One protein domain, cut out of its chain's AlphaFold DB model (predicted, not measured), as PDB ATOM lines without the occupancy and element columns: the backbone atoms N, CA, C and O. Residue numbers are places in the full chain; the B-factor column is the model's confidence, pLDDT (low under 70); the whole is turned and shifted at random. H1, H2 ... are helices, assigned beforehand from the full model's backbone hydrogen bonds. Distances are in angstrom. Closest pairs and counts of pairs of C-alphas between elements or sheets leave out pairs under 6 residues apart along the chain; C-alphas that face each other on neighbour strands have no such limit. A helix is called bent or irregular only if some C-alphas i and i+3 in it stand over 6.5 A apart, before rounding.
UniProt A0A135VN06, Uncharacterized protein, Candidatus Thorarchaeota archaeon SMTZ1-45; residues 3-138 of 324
ATOM      1  N   GLY A   3     -39.264 -25.671   7.949       53.78
ATOM      2  CA  GLY A   3     -37.809 -25.478   8.090       53.78
ATOM      3  C   GLY A   3     -37.059 -25.148   6.789       53.78
ATOM      4  O   GLY A   3     -36.123 -24.358   6.803       53.78
ATOM      5  N   LYS A   4     -37.499 -25.681   5.637       55.06
ATOM      6  CA  LYS A   4     -36.862 -25.411   4.329       55.06
ATOM      7  C   LYS A   4     -37.167 -24.008   3.785       55.06
ATOM      8  O   LYS A   4     -36.387 -23.490   2.993       55.06
ATOM      9  N   SER A   5     -38.284 -23.402   4.193       55.00
ATOM     10  CA  SER A   5     -38.668 -22.045   3.783       55.00
ATOM     11  C   SER A   5     -37.922 -20.988   4.605       55.00
ATOM     12  O   SER A   5     -37.346 -20.070   4.025       55.00
ATOM     13  N   LEU A   6     -37.813 -21.186   5.925       70.31
ATOM     14  CA  LEU A   6     -37.074 -20.286   6.818       70.31
ATOM     15  C   LEU A   6     -35.576 -20.229   6.466       70.31
ATOM     16  O   LEU A   6     -34.990 -19.153   6.401       70.31
ATOM     17  N   PHE A   7     -34.971 -21.380   6.158       70.19
ATOM     18  CA  PHE A   7     -33.555 -21.453   5.786       70.19
ATOM     19  C   PHE A   7     -33.253 -20.736   4.460       70.19
ATOM     20  O   PHE A   7     -32.216 -20.095   4.322       70.19
ATOM     21  N   ARG A   8     -34.181 -20.788   3.493       63.84
ATOM     22  CA  ARG A   8     -34.067 -20.030   2.234       63.84
ATOM     23  C   ARG A   8     -34.179 -18.528   2.475       63.84
ATOM     24  O   ARG A   8     -33.413 -17.774   1.893       63.84
ATOM     25  N   LEU A   9     -35.083 -18.105   3.354       74.00
ATOM     26  CA  LEU A   9     -35.278 -16.691   3.675       74.00
ATOM     27  C   LEU A   9     -34.043 -16.096   4.371       74.00
ATOM     28  O   LEU A   9     -33.592 -15.019   3.992       74.00
ATOM     29  N   ILE A  10     -33.431 -16.839   5.299       76.75
ATOM     30  CA  ILE A  10     -32.163 -16.456   5.939       76.75
ATOM     31  C   ILE A  10     -31.019 -16.421   4.915       76.75
ATOM     32  O   ILE A  10     -30.243 -15.471   4.907       76.75
ATOM     33  N   ALA A  11     -30.933 -17.404   4.011       66.56
ATOM     34  CA  ALA A  11     -29.917 -17.415   2.957       66.56
ATOM     35  C   ALA A  11     -30.059 -16.224   1.989       66.56
ATOM     36  O   ALA A  11     -29.055 -15.617   1.624       66.56
ATOM     37  N   TYR A  12     -31.286 -15.846   1.615       70.56
ATOM     38  CA  TYR A  12     -31.532 -14.661   0.786       70.56
ATOM     39  C   TYR A  12     -31.227 -13.357   1.525       70.56
ATOM     40  O   TYR A  12     -30.637 -12.457   0.933       70.56
ATOM     41  N   ALA A  13     -31.566 -13.262   2.814       71.00
ATOM     42  CA  ALA A  13     -31.227 -12.101   3.634       71.00
ATOM     43  C   ALA A  13     -29.704 -11.940   3.787       71.00
ATOM     44  O   ALA A  13     -29.181 -10.837   3.640       71.00
ATOM     45  N   LEU A  14     -28.981 -13.045   4.005       71.50
ATOM     46  CA  LEU A  14     -27.522 -13.052   4.100       71.50
ATOM     47  C   LEU A  14     -26.869 -12.688   2.757       71.50
ATOM     48  O   LEU A  14     -25.976 -11.847   2.718       71.50
ATOM     49  N   ALA A  15     -27.348 -13.258   1.648       64.88
ATOM     50  CA  ALA A  15     -26.875 -12.918   0.307       64.88
ATOM     51  C   ALA A  15     -27.138 -11.441  -0.038       64.88
ATOM     52  O   ALA A  15     -26.270 -10.780  -0.603       64.88
ATOM     53  N   GLY A  16     -28.299 -10.907   0.354       64.19
ATOM     54  CA  GLY A  16     -28.637  -9.493   0.205       64.19
ATOM     55  C   GLY A  16     -27.719  -8.579   1.018       64.19
ATOM     56  O   GLY A  16     -27.203  -7.604   0.483       64.19
ATOM     57  N   ALA A  17     -27.444  -8.918   2.280       66.62
ATOM     58  CA  ALA A  17     -26.528  -8.153   3.129       66.62
ATOM     59  C   ALA A  17     -25.093  -8.144   2.572       66.62
ATOM     60  O   ALA A  17     -24.456  -7.091   2.524       66.62
ATOM     61  N   ILE A  18     -24.610  -9.294   2.088       68.88
ATOM     62  CA  ILE A  18     -23.305  -9.425   1.429       68.88
ATOM     63  C   ILE A  18     -23.261  -8.559   0.162       68.88
ATOM     64  O   ILE A  18     -22.312  -7.798  -0.022       68.88
ATOM     65  N   ALA A  19     -24.303  -8.603  -0.673       64.94
ATOM     66  CA  ALA A  19     -24.390  -7.793  -1.887       64.94
ATOM     67  C   ALA A  19     -24.398  -6.281  -1.596       64.94
ATOM     68  O   ALA A  19     -23.716  -5.527  -2.286       64.94
ATOM     69  N   ILE A  20     -25.116  -5.836  -0.558       68.75
ATOM     70  CA  ILE A  20     -25.157  -4.424  -0.146       68.75
ATOM     71  C   ILE A  20     -23.792  -3.970   0.385       68.75
ATOM     72  O   ILE A  20     -23.319  -2.896   0.018       68.75
ATOM     73  N   PHE A  21     -23.132  -4.787   1.210       70.62
ATOM     74  CA  PHE A  21     -21.825  -4.457   1.779       70.62
ATOM     75  C   PHE A  21     -20.728  -4.373   0.705       70.62
ATOM     76  O   PHE A  21     -20.009  -3.375   0.628       70.62
ATOM     77  N   LEU A  22     -20.646  -5.376  -0.175       68.94
ATOM     78  CA  LEU A  22     -19.730  -5.369  -1.323       68.94
ATOM     79  C   LEU A  22     -20.047  -4.226  -2.293       68.94
ATOM     80  O   LEU A  22     -19.134  -3.548  -2.761       68.94
ATOM     81  N   GLY A  23     -21.331  -3.964  -2.553       67.69
ATOM     82  CA  GLY A  23     -21.774  -2.847  -3.384       67.69
ATOM     83  C   GLY A  23     -21.356  -1.489  -2.817       67.69
ATOM     84  O   GLY A  23     -20.859  -0.644  -3.560       67.69
ATOM     85  N   GLY A  24     -21.476  -1.297  -1.501       71.38
ATOM     86  CA  GLY A  24     -21.044  -0.080  -0.811       71.38
ATOM     87  C   GLY A  24     -19.532   0.146  -0.882       71.38
ATOM     88  O   GLY A  24     -19.090   1.259  -1.171       71.38
ATOM     89  N   GLN A  25     -18.729  -0.906  -0.699       75.62
ATOM     90  CA  GLN A  25     -17.271  -0.820  -0.850       75.62
ATOM     91  C   GLN A  25     -16.853  -0.505  -2.291       75.62
ATOM     92  O   GLN A  25     -15.964   0.320  -2.505       75.62
ATOM     93  N   LEU A  26     -17.522  -1.104  -3.281       74.12
ATOM     94  CA  LEU A  26     -17.283  -0.813  -4.695       74.12
ATOM     95  C   LEU A  26     -17.609   0.646  -5.028       74.12
ATOM     96  O   LEU A  26     -16.790   1.320  -5.649       74.12
ATOM     97  N   LEU A  27     -18.752   1.161  -4.567       73.50
ATOM     98  CA  LEU A  27     -19.129   2.561  -4.778       73.50
ATOM     99  C   LEU A  27     -18.137   3.521  -4.107       73.50
ATOM    100  O   LEU A  27     -17.712   4.499  -4.721       73.50
ATOM    101  N   SER A  28     -17.721   3.209  -2.875       78.12
ATOM    102  CA  SER A  28     -16.705   3.973  -2.147       78.12
ATOM    103  C   SER A  28     -15.377   3.998  -2.908       78.12
ATOM    104  O   SER A  28     -14.772   5.058  -3.058       78.12
ATOM    105  N   SER A  29     -14.945   2.859  -3.449       81.25
ATOM    106  CA  SER A  29     -13.730   2.760  -4.260       81.25
ATOM    107  C   SER A  29     -13.822   3.615  -5.529       81.25
ATOM    108  O   SER A  29     -12.921   4.404  -5.810       81.25
ATOM    109  N   VAL A  30     -14.946   3.549  -6.255       80.81
ATOM    110  CA  VAL A  30     -15.187   4.384  -7.445       80.81
ATOM    111  C   VAL A  30     -15.143   5.868  -7.086       80.81
ATOM    112  O   VAL A  30     -14.449   6.640  -7.745       80.81
ATOM    113  N   THR A  31     -15.840   6.278  -6.022       80.94
ATOM    114  CA  THR A  31     -15.859   7.685  -5.594       80.94
ATOM    115  C   THR A  31     -14.467   8.184  -5.219       80.94
ATOM    116  O   THR A  31     -14.101   9.287  -5.616       80.94
ATOM    117  N   TRP A  32     -13.648   7.365  -4.552       85.50
ATOM    118  CA  TRP A  32     -12.273   7.719  -4.209       85.50
ATOM    119  C   TRP A  32     -11.399   7.932  -5.452       85.50
ATOM    120  O   TRP A  32     -10.722   8.955  -5.553       85.50
ATOM    121  N   VAL A  33     -11.471   7.028  -6.437       81.62
ATOM    122  CA  VAL A  33     -10.725   7.154  -7.704       81.62
ATOM    123  C   VAL A  33     -11.141   8.415  -8.468       81.62
ATOM    124  O   VAL A  33     -10.292   9.159  -8.957       81.62
ATOM    125  N   VAL A  34     -12.447   8.688  -8.542       82.12
ATOM    126  CA  VAL A  34     -12.998   9.846  -9.263       82.12
ATOM    127  C   VAL A  34     -12.633  11.157  -8.569       82.12
ATOM    128  O   VAL A  34     -12.262  12.120  -9.239       82.12
ATOM    129  N   VAL A  35     -12.715  11.214  -7.238       82.31
ATOM    130  CA  VAL A  35     -12.328  12.400  -6.461       82.31
ATOM    131  C   VAL A  35     -10.830  12.659  -6.595       82.31
ATOM    132  O   VAL A  35     -10.442  13.791  -6.870       82.31
ATOM    133  N   ALA A  36      -9.989  11.629  -6.485       82.56
ATOM    134  CA  ALA A  36      -8.547  11.770  -6.664       82.56
ATOM    135  C   ALA A  36      -8.184  12.279  -8.069       82.56
ATOM    136  O   ALA A  36      -7.382  13.206  -8.187       82.56
ATOM    137  N   TRP A  37      -8.842  11.761  -9.112       83.38
ATOM    138  CA  TRP A  37      -8.692  12.260 -10.481       83.38
ATOM    139  C   TRP A  37      -9.078  13.739 -10.603       83.38
ATOM    140  O   TRP A  37      -8.339  14.531 -11.186       83.38
ATOM    141  N   ARG A  38     -10.212  14.137 -10.012       80.75
ATOM    142  CA  ARG A  38     -10.680  15.535 -10.021       80.75
ATOM    143  C   ARG A  38      -9.753  16.485  -9.267       80.75
ATOM    144  O   ARG A  38      -9.671  17.651  -9.628       80.75
ATOM    145  N   LEU A  39      -9.046  15.986  -8.257       85.19
ATOM    146  CA  LEU A  39      -8.013  16.724  -7.528       85.19
ATOM    147  C   LEU A  39      -6.655  16.733  -8.259       85.19
ATOM    148  O   LEU A  39      -5.669  17.209  -7.704       85.19
ATOM    149  N   GLY A  40      -6.587  16.213  -9.491       78.75
ATOM    150  CA  GLY A  40      -5.383  16.203 -10.326       78.75
ATOM    151  C   GLY A  40      -4.449  15.012 -10.093       78.75
ATOM    152  O   GLY A  40      -3.392  14.939 -10.717       78.75
ATOM    153  N   ASN A  41      -4.816  14.057  -9.233       85.81
ATOM    154  CA  ASN A  41      -4.042  12.839  -9.006       85.81
ATOM    155  C   ASN A  41      -4.545  11.698  -9.906       85.81
ATOM    156  O   ASN A  41      -5.562  11.062  -9.629       85.81
ATOM    157  N   SER A  42      -3.801  11.409 -10.974       83.44
ATOM    158  CA  SER A  42      -4.124  10.361 -11.951       83.44
ATOM    159  C   SER A  42      -3.692   8.951 -11.543       83.44
ATOM    160  O   SER A  42      -4.169   7.973 -12.120       83.44
ATOM    161  N   THR A  43      -2.841   8.826 -10.525       83.69
ATOM    162  CA  THR A  43      -2.291   7.554 -10.031       83.69
ATOM    163  C   THR A  43      -3.349   6.469  -9.790       83.69
ATOM    164  O   THR A  43      -3.178   5.362 -10.303       83.69
ATOM    165  N   PRO A  44      -4.463   6.729  -9.074       83.31
ATOM    166  CA  PRO A  44      -5.461   5.692  -8.824       83.31
ATOM    167  C   PRO A  44      -6.221   5.269 -10.084       83.31
ATOM    168  O   PRO A  44      -6.549   4.095 -10.224       83.31
ATOM    169  N   LEU A  45      -6.446   6.181 -11.033       83.75
ATOM    170  CA  LEU A  45      -7.062   5.847 -12.319       83.75
ATOM    171  C   LEU A  45      -6.143   4.937 -13.149       83.75
ATOM    172  O   LEU A  45      -6.593   3.938 -13.710       83.75
ATOM    173  N   ILE A  46      -4.848   5.263 -13.191       84.94
ATOM    174  CA  ILE A  46      -3.830   4.472 -13.892       84.94
ATOM    175  C   ILE A  46      -3.699   3.087 -13.254       84.94
ATOM    176  O   ILE A  46      -3.624   2.098 -13.975       84.94
ATOM    177  N   ALA A  47      -3.722   2.994 -11.921       84.00
ATOM    178  CA  ALA A  47      -3.664   1.719 -11.209       84.00
ATOM    179  C   ALA A  47      -4.859   0.812 -11.543       84.00
ATOM    180  O   ALA A  47      -4.674  -0.381 -11.784       84.00
ATOM    181  N   VAL A  48      -6.069   1.380 -11.623       85.50
ATOM    182  CA  VAL A  48      -7.270   0.651 -12.062       85.50
ATOM    183  C   VAL A  48      -7.089   0.136 -13.490       85.50
ATOM    184  O   VAL A  48      -7.247  -1.058 -13.726       85.50
ATOM    185  N   TRP A  49      -6.671   0.994 -14.424       83.56
ATOM    186  CA  TRP A  49      -6.439   0.602 -15.818       83.56
ATOM    187  C   TRP A  49      -5.352  -0.464 -15.980       83.56
ATOM    188  O   TRP A  49      -5.552  -1.445 -16.695       83.56
ATOM    189  N   ALA A  50      -4.216  -0.301 -15.303       84.69
ATOM    190  CA  ALA A  50      -3.112  -1.251 -15.337       84.69
ATOM    191  C   ALA A  50      -3.529  -2.613 -14.764       84.69
ATOM    192  O   ALA A  50      -3.239  -3.645 -15.368       84.69
ATOM    193  N   GLY A  51      -4.265  -2.620 -13.647       82.88
ATOM    194  CA  GLY A  51      -4.803  -3.839 -13.047       82.88
ATOM    195  C   GLY A  51      -5.782  -4.561 -13.973       82.88
ATOM    196  O   GLY A  51      -5.661  -5.770 -14.171       82.88
ATOM    197  N   THR A  52      -6.705  -3.826 -14.600       83.56
ATOM    198  CA  THR A  52      -7.651  -4.397 -15.569       83.56
ATOM    199  C   THR A  52      -6.928  -4.975 -16.780       83.56
ATOM    200  O   THR A  52      -7.187  -6.115 -17.152       83.56
ATOM    201  N   LEU A  53      -5.984  -4.243 -17.376       83.62
ATOM    202  CA  LEU A  53      -5.230  -4.720 -18.537       83.62
ATOM    203  C   LEU A  53      -4.411  -5.973 -18.223       83.62
ATOM    204  O   LEU A  53      -4.448  -6.930 -18.994       83.62
ATOM    205  N   LEU A  54      -3.721  -5.995 -17.080       84.25
ATOM    206  CA  LEU A  54      -2.950  -7.155 -16.636       84.25
ATOM    207  C   LEU A  54      -3.843  -8.396 -16.510       84.25
ATOM    208  O   LEU A  54      -3.503  -9.461 -17.020       84.25
ATOM    209  N   LEU A  55      -5.011  -8.247 -15.884       83.44
ATOM    210  CA  LEU A  55      -5.944  -9.348 -15.657       83.44
ATOM    211  C   LEU A  55      -6.524  -9.889 -16.975       83.44
ATOM    212  O   LEU A  55      -6.615 -11.103 -17.158       83.44
ATOM    213  N   LEU A  56      -6.829  -9.005 -17.929       82.31
ATOM    214  CA  LEU A  56      -7.293  -9.394 -19.266       82.31
ATOM    215  C   LEU A  56      -6.205 -10.109 -20.082       82.31
ATOM    216  O   LEU A  56      -6.503 -11.076 -20.784       82.31
ATOM    217  N   ILE A  57      -4.942  -9.690 -19.955       80.44
ATOM    218  CA  ILE A  57      -3.800 -10.360 -20.596       80.44
ATOM    219  C   ILE A  57      -3.587 -11.760 -20.003       80.44
ATOM    220  O   ILE A  57      -3.411 -12.712 -20.763       80.44
ATOM    221  N   ILE A  58      -3.656 -11.910 -18.673       79.81
ATOM    222  CA  ILE A  58      -3.545 -13.216 -17.994       79.81
ATOM    223  C   ILE A  58      -4.670 -14.155 -18.444       79.81
ATOM    224  O   ILE A  58      -4.434 -15.328 -18.733       79.81
ATOM    225  N   LYS A  59      -5.898 -13.639 -18.573       74.56
ATOM    226  CA  LYS A  59      -7.023 -14.429 -19.083       74.56
ATOM    227  C   LYS A  59      -6.776 -14.928 -20.504       74.56
ATOM    228  O   LYS A  59      -7.036 -16.092 -20.802       74.56
ATOM    229  N   ARG A  60      -6.232 -14.072 -21.370       72.19
ATOM    230  CA  ARG A  60      -5.921 -14.423 -22.758       72.19
ATOM    231  C   ARG A  60      -4.870 -15.533 -22.864       72.19
ATOM    232  O   ARG A  60      -4.943 -16.345 -23.784       72.19
ATOM    233  N   THR A  61      -3.907 -15.588 -21.945       70.00
ATOM    234  CA  THR A  61      -2.839 -16.600 -21.962       70.00
ATOM    235  C   THR A  61      -3.243 -17.932 -21.316       70.00
ATOM    236  O   THR A  61      -2.700 -18.962 -21.708       70.00
ATOM    237  N   GLN A  62      -4.229 -17.957 -20.410       67.38
ATOM    238  CA  GLN A  62      -4.680 -19.163 -19.684       67.38
ATOM    239  C   GLN A  62      -5.944 -19.844 -20.252       67.38
ATOM    240  O   GLN A  62      -6.661 -20.548 -19.539       67.38
ATOM    241  N   ASN A  63      -6.232 -19.692 -21.549       57.62
ATOM    242  CA  ASN A  63      -7.497 -20.120 -22.177       57.62
ATOM    243  C   ASN A  63      -7.779 -21.652 -22.174       57.62
ATOM    244  O   ASN A  63      -8.730 -22.101 -22.808       57.62
ATOM    245  N   LYS A  64      -6.954 -22.473 -21.505       57.31
ATOM    246  CA  LYS A  64      -7.056 -23.947 -21.457       57.31
ATOM    247  C   LYS A  64      -7.176 -24.542 -20.043       57.31
ATOM    248  O   LYS A  64      -7.266 -25.760 -19.927       57.31
ATOM    249  N   ASP A  65      -7.217 -23.720 -18.991       60.69
ATOM    250  CA  ASP A  65      -7.235 -24.200 -17.601       60.69
ATOM    251  C   ASP A  65      -8.653 -24.327 -17.001       60.69
ATOM    252  O   ASP A  65      -9.563 -23.568 -17.359       60.69
ATOM    253  N   PRO A  66      -8.867 -25.225 -16.015       56.91
ATOM    254  CA  PRO A  66     -10.144 -25.377 -15.301       56.91
ATOM    255  C   PRO A  66     -10.543 -24.135 -14.481       56.91
ATOM    256  O   PRO A  66     -11.704 -23.985 -14.106       56.91
ATOM    257  N   LEU A  67      -9.606 -23.213 -14.234       62.78
ATOM    258  CA  LEU A  67      -9.867 -21.913 -13.602       62.78
ATOM    259  C   LEU A  67     -10.428 -20.859 -14.572       62.78
ATOM    260  O   LEU A  67     -10.815 -19.775 -14.135       62.78
ATOM    261  N   SER A  68     -10.526 -21.171 -15.868       66.56
ATOM    262  CA  SER A  68     -10.997 -20.256 -16.917       66.56
ATOM    263  C   SER A  68     -12.370 -19.647 -16.626       66.56
ATOM    264  O   SER A  68     -12.574 -18.464 -16.888       66.56
ATOM    265  N   MET A  69     -13.302 -20.396 -16.026       66.75
ATOM    266  CA  MET A  69     -14.637 -19.883 -15.696       66.75
ATOM    267  C   MET A  69     -14.592 -18.808 -14.599       66.75
ATOM    268  O   MET A  69     -15.226 -17.762 -14.737       66.75
ATOM    269  N   ILE A  70     -13.807 -19.030 -13.540       72.69
ATOM    270  CA  ILE A  70     -13.632 -18.073 -12.436       72.69
ATOM    271  C   ILE A  70     -12.917 -16.824 -12.953       72.69
ATOM    272  O   ILE A  70     -13.356 -15.701 -12.709       72.69
ATOM    273  N   LEU A  71     -11.860 -17.019 -13.741       74.25
ATOM    274  CA  LEU A  71     -11.093 -15.935 -14.337       74.25
ATOM    275  C   LEU A  71     -11.937 -15.101 -15.314       74.25
ATOM    276  O   LEU A  71     -11.794 -13.883 -15.368       74.25
ATOM    277  N   ASN A  72     -12.862 -15.732 -16.042       74.81
ATOM    278  CA  ASN A  72     -13.802 -15.054 -16.932       74.81
ATOM    279  C   ASN A  72     -14.800 -14.186 -16.151       74.81
ATOM    280  O   ASN A  72     -15.012 -13.033 -16.516       74.81
ATOM    281  N   ILE A  73     -15.360 -14.697 -15.048       75.12
ATOM    282  CA  ILE A  73     -16.270 -13.929 -14.180       75.12
ATOM    283  C   ILE A  73     -15.544 -12.718 -13.578       75.12
ATOM    284  O   ILE A  73     -16.059 -11.602 -13.634       75.12
ATOM    285  N   ILE A  74     -14.326 -12.916 -13.061       79.50
ATOM    286  CA  ILE A  74     -13.508 -11.833 -12.495       79.50
ATOM    287  C   ILE A  74     -13.136 -10.808 -13.576       79.50
ATOM    288  O   ILE A  74     -13.199  -9.606 -13.324       79.50
ATOM    289  N   SER A  75     -12.814 -11.260 -14.791       78.69
ATOM    290  CA  SER A  75     -12.513 -10.377 -15.924       78.69
ATOM    291  C   SER A  75     -13.706  -9.491 -16.275       78.69
ATOM    292  O   SER A  75     -13.553  -8.275 -16.345       78.69
ATOM    293  N   TRP A  76     -14.907 -10.061 -16.406       78.31
ATOM    294  CA  TRP A  76     -16.128  -9.289 -16.663       78.31
ATOM    295  C   TRP A  76     -16.449  -8.298 -15.541       78.31
ATOM    296  O   TRP A  76     -16.791  -7.148 -15.820       78.31
ATOM    297  N   ALA A  77     -16.289  -8.710 -14.281       78.12
ATOM    298  CA  ALA A  77     -16.469  -7.822 -13.136       78.12
ATOM    299  C   ALA A  77     -15.473  -6.647 -13.161       78.12
ATOM    300  O   ALA A  77     -15.852  -5.508 -12.889       78.12
ATOM    301  N   CYS A  78     -14.221  -6.903 -13.550       81.31
ATOM    302  CA  CYS A  78     -13.182  -5.883 -13.661       81.31
ATOM    303  C   CYS A  78     -13.443  -4.909 -14.825       81.31
ATOM    304  O   CYS A  78     -13.324  -3.701 -14.642       81.31
ATOM    305  N   ILE A  79     -13.885  -5.407 -15.988       81.94
ATOM    306  CA  ILE A  79     -14.299  -4.569 -17.130       81.94
ATOM    307  C   ILE A  79     -15.427  -3.625 -16.713       81.94
ATOM    308  O   ILE A  79     -15.373  -2.424 -16.988       81.94
ATOM    309  N   LEU A  80     -16.445  -4.157 -16.036       79.12
ATOM    310  CA  LEU A  80     -17.610  -3.383 -15.623       79.12
ATOM    311  C   LEU A  80     -17.224  -2.324 -14.583       79.12
ATOM    312  O   LEU A  80     -17.616  -1.168 -14.723       79.12
ATOM    313  N   TYR A  81     -16.383  -2.682 -13.610       80.62
ATOM    314  CA  TYR A  81     -15.836  -1.741 -12.632       80.62
ATOM    315  C   TYR A  81     -15.094  -0.575 -13.303       80.62
ATOM    316  O   TYR A  81     -15.422   0.588 -13.066       80.62
ATOM    317  N   THR A  82     -14.150  -0.864 -14.199       83.56
ATOM    318  CA  THR A  82     -13.351   0.165 -14.886       83.56
ATOM    319  C   THR A  82     -14.207   1.044 -15.794       83.56
ATOM    320  O   THR A  82     -14.005   2.254 -15.862       83.56
ATOM    321  N   SER A  83     -15.236   0.473 -16.420       82.19
ATOM    322  CA  SER A  83     -16.192   1.219 -17.246       82.19
ATOM    323  C   SER A  83     -17.033   2.198 -16.421       82.19
ATOM    324  O   SER A  83     -17.249   3.333 -16.841       82.19
ATOM    325  N   VAL A  84     -17.463   1.793 -15.220       81.06
ATOM    326  CA  VAL A  84     -18.177   2.669 -14.278       81.06
ATOM    327  C   VAL A  84     -17.268   3.796 -13.780       81.06
ATOM    328  O   VAL A  84     -17.696   4.948 -13.738       81.06
ATOM    329  N   VAL A  85     -15.999   3.508 -13.468       83.81
ATOM    330  CA  VAL A  85     -15.017   4.546 -13.105       83.81
ATOM    331  C   VAL A  85     -14.873   5.577 -14.232       83.81
ATOM    332  O   VAL A  85     -14.964   6.776 -13.973       83.81
ATOM    333  N   MET A  86     -14.724   5.127 -15.481       85.25
ATOM    334  CA  MET A  86     -14.595   6.014 -16.646       85.25
ATOM    335  C   MET A  86     -15.851   6.860 -16.890       85.25
ATOM    336  O   MET A  86     -15.731   8.047 -17.195       85.25
ATOM    337  N   LEU A  87     -17.047   6.304 -16.659       83.81
ATOM    338  CA  LEU A  87     -18.300   7.064 -16.704       83.81
ATOM    339  C   LEU A  87     -18.270   8.249 -15.729       83.81
ATOM    340  O   LEU A  87     -18.548   9.381 -16.117       83.81
ATOM    341  N   PHE A  88     -17.903   8.021 -14.467       80.44
ATOM    342  CA  PHE A  88     -17.890   9.087 -13.456       80.44
ATOM    343  C   PHE A  88     -16.755  10.104 -13.646       80.44
ATOM    344  O   PHE A  88     -16.899  11.274 -13.266       80.44
ATOM    345  N   VAL A  89     -15.645   9.677 -14.252       82.81
ATOM    346  CA  VAL A  89     -14.531  10.546 -14.653       82.81
ATOM    347  C   VAL A  89     -14.934  11.479 -15.796       82.81
ATOM    348  O   VAL A  89     -14.620  12.666 -15.738       82.81
ATOM    349  N   ALA A  90     -15.655  10.971 -16.798       83.12
ATOM    350  CA  ALA A  90     -16.101  11.735 -17.965       83.12
ATOM    351  C   ALA A  90     -17.411  12.517 -17.737       83.12
ATOM    352  O   ALA A  90     -17.729  13.415 -18.513       83.12
ATOM    353  N   LEU A  91     -18.140  12.239 -16.648       80.25
ATOM    354  CA  LEU A  91     -19.387  12.919 -16.272       80.25
ATOM    355  C   LEU A  91     -19.331  14.465 -16.321       80.25
ATOM    356  O   LEU A  91     -20.298  15.064 -16.791       80.25
ATOM    357  N   PRO A  92     -18.242  15.146 -15.892       79.12
ATOM    358  CA  PRO A  92     -18.138  16.607 -15.972       79.12
ATOM    359  C   PRO A  92     -18.152  17.167 -17.401       79.12
ATOM    360  O   PRO A  92     -18.475  18.334 -17.584       79.12
ATOM    361  N   MET A  93     -17.815  16.355 -18.409       79.62
ATOM    362  CA  MET A  93     -17.839  16.748 -19.825       79.62
ATOM    363  C   MET A  93     -19.242  16.638 -20.445       79.62
ATOM    364  O   MET A  93     -19.424  16.916 -21.627       79.62
ATOM    365  N   GLY A  94     -20.237  16.225 -19.657       67.44
ATOM    366  CA  GLY A  94     -21.612  16.021 -20.085       67.44
ATOM    367  C   GLY A  94     -22.006  14.547 -20.089       67.44
ATOM    368  O   GLY A  94     -21.192  13.647 -20.283       67.44
ATOM    369  N   LEU A  95     -23.303  14.304 -19.897       64.75
ATOM    370  CA  LEU A  95     -23.882  12.964 -19.778       64.75
ATOM    371  C   LEU A  95     -23.589  12.093 -21.016       64.75
ATOM    372  O   LEU A  95     -23.225  10.927 -20.888       64.75
ATOM    373  N   ILE A  96     -23.679  12.687 -22.212       70.44
ATOM    374  CA  ILE A  96     -23.403  12.015 -23.491       70.44
ATOM    375  C   ILE A  96     -21.931  11.589 -23.573       70.44
ATOM    376  O   ILE A  96     -21.640  10.442 -23.907       70.44
ATOM    377  N   ALA A  97     -21.000  12.474 -23.204       71.25
ATOM    378  CA  ALA A  97     -19.572  12.161 -23.181       71.25
ATOM    379  C   ALA A  97     -19.245  11.053 -22.163       71.25
ATOM    380  O   ALA A  97     -18.420  10.182 -22.441       71.25
ATOM    381  N   ALA A  98     -19.944  11.032 -21.023       72.25
ATOM    382  CA  ALA A  98     -19.825   9.987 -20.008       72.25
ATOM    383  C   ALA A  98     -20.237   8.603 -20.536       72.25
ATOM    384  O   ALA A  98     -19.508   7.625 -20.358       72.25
ATOM    385  N   PHE A  99     -21.371   8.525 -21.238       72.31
ATOM    386  CA  PHE A  99     -21.838   7.280 -21.850       72.31
ATOM    387  C   PHE A  99     -20.938   6.813 -22.995       72.31
ATOM    388  O   PHE A  99     -20.645   5.621 -23.087       72.31
ATOM    389  N   ILE A 100     -20.439   7.737 -23.821       77.88
ATOM    390  CA  ILE A 100     -19.465   7.410 -24.870       77.88
ATOM    391  C   ILE A 100     -18.178   6.863 -24.241       77.88
ATOM    392  O   ILE A 100     -17.688   5.823 -24.669       77.88
ATOM    393  N   SER A 101     -17.656   7.504 -23.190       79.81
ATOM    394  CA  SER A 101     -16.445   7.056 -22.487       79.81
ATOM    395  C   SER A 101     -16.603   5.653 -21.890       79.81
ATOM    396  O   SER A 101     -15.728   4.801 -22.063       79.81
ATOM    397  N   MET A 102     -17.748   5.376 -21.260       81.56
ATOM    398  CA  MET A 102     -18.090   4.042 -20.762       81.56
ATOM    399  C   MET A 102     -18.148   3.015 -21.902       81.56
ATOM    400  O   MET A 102     -17.525   1.960 -21.808       81.56
ATOM    401  N   GLY A 103     -18.850   3.334 -22.994       74.19
ATOM    402  CA  GLY A 103     -18.999   2.448 -24.150       74.19
ATOM    403  C   GLY A 103     -17.664   2.114 -24.817       74.19
ATOM    404  O   GLY A 103     -17.368   0.945 -25.059       74.19
ATOM    405  N   VAL A 104     -16.813   3.120 -25.037       83.00
ATOM    406  CA  VAL A 104     -15.464   2.934 -25.591       83.00
ATOM    407  C   VAL A 104     -14.611   2.059 -24.671       83.00
ATOM    408  O   VAL A 104     -13.922   1.164 -25.156       83.00
ATOM    409  N   THR A 105     -14.698   2.255 -23.352       83.06
ATOM    410  CA  THR A 105     -13.960   1.452 -22.361       83.06
ATOM    411  C   THR A 105     -14.372  -0.022 -22.413       83.06
ATOM    412  O   THR A 105     -13.510  -0.898 -22.466       83.06
ATOM    413  N   ILE A 106     -15.676  -0.311 -22.492       80.62
ATOM    414  CA  ILE A 106     -16.198  -1.682 -22.612       80.62
ATOM    415  C   ILE A 106     -15.715  -2.338 -23.909       80.62
ATOM    416  O   ILE A 106     -15.236  -3.473 -23.884       80.62
ATOM    417  N   VAL A 107     -15.824  -1.636 -25.042       78.75
ATOM    418  CA  VAL A 107     -15.409  -2.156 -26.355       78.75
ATOM    419  C   VAL A 107     -13.906  -2.429 -26.378       78.75
ATOM    420  O   VAL A 107     -13.482  -3.499 -26.813       78.75
ATOM    421  N   PHE A 108     -13.103  -1.504 -25.854       82.44
ATOM    422  CA  PHE A 108     -11.653  -1.642 -25.790       82.44
ATOM    423  C   PHE A 108     -11.227  -2.826 -24.914       82.44
ATOM    424  O   PHE A 108     -10.454  -3.677 -25.352       82.44
ATOM    425  N   CYS A 109     -11.773  -2.945 -23.702       82.00
ATOM    426  CA  CYS A 109     -11.445  -4.057 -22.815       82.00
ATOM    427  C   CYS A 109     -11.916  -5.412 -23.369       82.00
ATOM    428  O   CYS A 109     -11.174  -6.392 -23.297       82.00
ATOM    429  N   ASN A 110     -13.101  -5.473 -23.987       77.75
ATOM    430  CA  ASN A 110     -13.579  -6.688 -24.651       77.75
ATOM    431  C   ASN A 110     -12.700  -7.079 -25.841       77.75
ATOM    432  O   ASN A 110     -12.427  -8.263 -26.032       77.75
ATOM    433  N   SER A 111     -12.203  -6.098 -26.599       77.50
ATOM    434  CA  SER A 111     -11.293  -6.345 -27.717       77.50
ATOM    435  C   SER A 111      -9.974  -6.978 -27.280       77.50
ATOM    436  O   SER A 111      -9.383  -7.752 -28.033       77.50
ATOM    437  N   ILE A 112      -9.497  -6.638 -26.084       76.94
ATOM    438  CA  ILE A 112      -8.280  -7.212 -25.503       76.94
ATOM    439  C   ILE A 112      -8.553  -8.618 -24.965       76.94
ATOM    440  O   ILE A 112      -7.690  -9.491 -25.073       76.94
ATOM    441  N   MET A 113      -9.751  -8.833 -24.412       73.94
ATOM    442  CA  MET A 113     -10.156 -10.096 -23.807       73.94
ATOM    443  C   MET A 113     -10.381 -11.214 -24.833       73.94
ATOM    444  O   MET A 113      -9.906 -12.321 -24.602       73.94
ATOM    445  N   ASP A 114     -11.074 -10.938 -25.945       66.94
ATOM    446  CA  ASP A 114     -11.358 -11.912 -27.012       66.94
ATOM    447  C   ASP A 114     -11.491 -11.210 -28.386       66.94
ATOM    448  O   ASP A 114     -12.568 -10.721 -28.741       66.94
ATOM    449  N   PRO A 115     -10.420 -11.161 -29.205       59.00
ATOM    450  CA  PRO A 115     -10.417 -10.426 -30.474       59.00
ATOM    451  C   PRO A 115     -11.294 -11.060 -31.567       59.00
ATOM    452  O   PRO A 115     -11.738 -10.365 -32.477       59.00
ATOM    453  N   SER A 116     -11.584 -12.362 -31.476       54.62
ATOM    454  CA  SER A 116     -12.459 -13.093 -32.407       54.62
ATOM    455  C   SER A 116     -13.950 -12.822 -32.185       54.62
ATOM    456  O   SER A 116     -14.750 -13.060 -33.084       54.62
ATOM    457  N   GLY A 117     -14.337 -12.299 -31.017       48.50
ATOM    458  CA  GLY A 117     -15.733 -12.010 -30.684       48.50
ATOM    459  C   GLY A 117     -16.221 -10.643 -31.159       48.50
ATOM    460  O   GLY A 117     -17.409 -10.372 -31.063       48.50
ATOM    461  N   ILE A 118     -15.349  -9.761 -31.651       49.56
ATOM    462  CA  ILE A 118     -15.716  -8.366 -31.943       49.56
ATOM    463  C   ILE A 118     -16.608  -8.277 -33.189       49.56
ATOM    464  O   ILE A 118     -17.594  -7.550 -33.185       49.56
ATOM    465  N   THR A 119     -16.339  -9.060 -34.231       45.31
ATOM    466  CA  THR A 119     -17.166  -9.075 -35.451       45.31
ATOM    467  C   THR A 119     -18.536  -9.723 -35.237       45.31
ATOM    468  O   THR A 119     -19.506  -9.280 -35.842       45.31
ATOM    469  N   GLU A 120     -18.641 -10.711 -34.344       43.16
ATOM    470  CA  GLU A 120     -19.904 -11.398 -34.009       43.16
ATOM    471  C   GLU A 120     -20.673 -10.752 -32.841       43.16
ATOM    472  O   GLU A 120     -21.877 -10.961 -32.690       43.16
ATOM    473  N   ARG A 121     -19.999  -9.957 -31.996       47.03
ATOM    474  CA  ARG A 121     -20.630  -9.249 -30.872       47.03
ATOM    475  C   ARG A 121     -20.917  -7.785 -31.124       47.03
ATOM    476  O   ARG A 121     -21.804  -7.260 -30.471       47.03
ATOM    477  N   ILE A 122     -20.261  -7.123 -32.076       47.44
ATOM    478  CA  ILE A 122     -20.717  -5.796 -32.522       47.44
ATOM    479  C   ILE A 122     -22.109  -5.914 -33.156       47.44
ATOM    480  O   ILE A 122     -22.949  -5.056 -32.919       47.44
ATOM    481  N   THR A 123     -22.406  -7.006 -33.867       43.50
ATOM    482  CA  THR A 123     -23.749  -7.256 -34.412       43.50
ATOM    483  C   THR A 123     -24.787  -7.553 -33.323       43.50
ATOM    484  O   THR A 123     -25.923  -7.119 -33.458       43.50
ATOM    485  N   THR A 124     -24.404  -8.202 -32.214       45.00
ATOM    486  CA  THR A 124     -25.325  -8.564 -31.111       45.00
ATOM    487  C   THR A 124     -25.335  -7.587 -29.923       45.00
ATOM    488  O   THR A 124     -26.209  -7.681 -29.070       45.00
ATOM    489  N   LEU A 125     -24.408  -6.622 -29.853       43.03
ATOM    490  CA  LEU A 125     -24.409  -5.493 -28.903       43.03
ATOM    491  C   LEU A 125     -24.909  -4.179 -29.531       43.03
ATOM    492  O   LEU A 125     -25.149  -3.219 -28.797       43.03
ATOM    493  N   LEU A 126     -25.118  -4.129 -30.852       41.22
ATOM    494  CA  LEU A 126     -25.922  -3.072 -31.473       41.22
ATOM    495  C   LEU A 126     -27.424  -3.266 -31.193       41.22
ATOM    496  O   LEU A 126     -28.117  -2.283 -30.949       41.22
ATOM    497  N   GLU A 127     -27.909  -4.509 -31.107       40.19
ATOM    498  CA  GLU A 127     -29.320  -4.813 -30.794       40.19
ATOM    499  C   GLU A 127     -29.800  -4.311 -29.404       40.19
ATOM    500  O   GLU A 127     -30.934  -3.846 -29.299       40.19
ATOM    501  N   PRO A 128     -28.998  -4.310 -28.316       41.34
ATOM    502  CA  PRO A 128     -29.413  -3.750 -27.028       41.34
ATOM    503  C   PRO A 128     -29.150  -2.242 -26.900       41.34
ATOM    504  O   PRO A 128     -29.772  -1.593 -26.057       41.34
ATOM    505  N   ALA A 129     -28.266  -1.656 -27.717       39.78
ATOM    506  CA  ALA A 129     -28.113  -0.199 -27.794       39.78
ATOM    507  C   ALA A 129     -29.347   0.452 -28.451       39.78
ATOM    508  O   ALA A 129     -29.762   1.538 -28.040       39.78
ATOM    509  N   GLU A 130     -30.012  -0.262 -29.366       40.41
ATOM    510  CA  GLU A 130     -31.354   0.077 -29.859       40.41
ATOM    511  C   GLU A 130     -32.432  -0.020 -28.760       40.41
ATOM    512  O   GLU A 130     -33.386   0.757 -28.775       40.41
ATOM    513  N   ALA A 131     -32.271  -0.896 -27.760       39.75
ATOM    514  CA  ALA A 131     -33.218  -1.056 -26.647       39.75
ATOM    515  C   ALA A 131     -33.002  -0.063 -25.482       39.75
ATOM    516  O   ALA A 131     -33.951   0.290 -24.782       39.75
ATOM    517  N   LEU A 132     -31.785   0.451 -25.272       37.16
ATOM    518  CA  LEU A 132     -31.518   1.524 -24.294       37.16
ATOM    519  C   LEU A 132     -31.798   2.928 -24.854       37.16
ATOM    520  O   LEU A 132     -32.147   3.826 -24.091       37.16
ATOM    521  N   GLY A 133     -31.784   3.104 -26.179       37.31
ATOM    522  CA  GLY A 133     -32.422   4.258 -26.825       37.31
ATOM    523  C   GLY A 133     -33.948   4.295 -26.628       37.31
ATOM    524  O   GLY A 133     -34.550   5.364 -26.676       37.31
ATOM    525  N   GLN A 134     -34.575   3.146 -26.335       37.94
ATOM    526  CA  GLN A 134     -36.015   3.020 -26.058       37.94
ATOM    527  C   GLN A 134     -36.405   3.264 -24.586       37.94
ATOM    528  O   GLN A 134     -37.601   3.317 -24.283       37.94
ATOM    529  N   SER A 135     -35.448   3.410 -23.660       35.81
ATOM    530  CA  SER A 135     -35.728   3.605 -22.225       35.81
ATOM    531  C   SER A 135     -35.583   5.051 -21.742       35.81
ATOM    532  O   SER A 135     -35.863   5.328 -20.576       35.81
ATOM    533  N   ILE A 136     -35.231   5.991 -22.629       37.06
ATOM    534  CA  ILE A 136     -35.276   7.430 -22.349       37.06
ATOM    535  C   ILE A 136     -36.721   7.918 -22.584       37.06
ATOM    536  O   ILE A 136     -37.165   7.969 -23.732       37.06
ATOM    537  N   PRO A 137     -37.477   8.312 -21.538       38.12
ATOM    538  CA  PRO A 137     -38.900   8.662 -21.655       38.12
ATOM    539  C   PRO A 137     -39.174   9.861 -22.572       38.12
ATOM    540  O   PRO A 137     -40.283  10.011 -23.078       38.12
ATOM    541  N   ILE A 138     -38.159  10.693 -22.821       40.69
ATOM    542  CA  ILE A 138     -38.253  11.897 -23.658       40.69
ATOM    543  C   ILE A 138     -38.360  11.540 -25.154       40.69
ATOM    544  O   ILE A 138     -38.877  12.332 -25.932       40.69
TER     545      ILE A 138
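Overview. This is residues 3 to 138 of the 324 residues of an uncharacterized protein of Candidatus Thorarchaeota archaeon SMTZ1-45 (UniProt A0A135VN06). Three helices, H2, H3 and H4, form a small up-and-down bundle; the end of long H1 packs on H2 and H3, while its residues 3 to 25 stick out as an arm. H5 turns off at a corner after H4, and residues 126 to 138 stand free. The printed part has 136 residues, with five named helices in order H1 to H5 and no named strand: all helix. It is loose, with a radius of gyration of the C-alphas of 18.0 A, and spans 53 by 39 by 38 A.

Arrangement. H1, residues 3 to 38, touches H2, residues 43 to 61, with residues 33 to 37 alone, at a steep tilt of 57 degrees; the closest C-alphas, Val 33 and Pro 44, are 5.6 A apart. H3, residues 68 to 93, touches H1 at C-alphas Val 34 and Val 89, 5.6 A apart. H2 and H3 form a hairpin, C-alphas Thr 52 and Cys 78 being closest at 6.0 A. H3 and H4, residues 95 to 113, form another, with C-alphas Ala 90 and Ala 98 4.6 A apart. H4 and H5, residues 115 to 132, touch only at the corner, only just, with 3 pairs of C-alphas within 8 A, the closest being Ser 111 and Ile 118 at 6.4 A. H1 and H5 are apart. Every O i to N i+4 pair is within hydrogen-bond range in H2 and H4, against 31 of 32 in H1, 20 of 22 in H3 and 6 of 14 in H5, where 3 of 15 O i to N i+3 pairs are.

Along the chain. H1 runs 52.4 A from C-alpha 3 at (-37.809, -25.478, 8.090); H3 measures 37.7 A. H2, H4 and H5 measure 26.9, 27.1 and 25.0 A; H5 ends at C-alpha 132, (-31.518, 1.524, -24.294). H3 is irregular, C-alphas 89 and 92 being 7.2 A apart, and H5 only just, C-alphas 116 and 119 being 6.9 A apart; H5 has a kink of 50 degrees near residue 122.

Size, cuts and confidence. The C-alphas farthest apart, Gly 3 and Gly 40, are 55.9 A apart. The printed part has no cut and no long link. Its mean pLDDT is 70.0, and residues 114 to 138 are among those under 70.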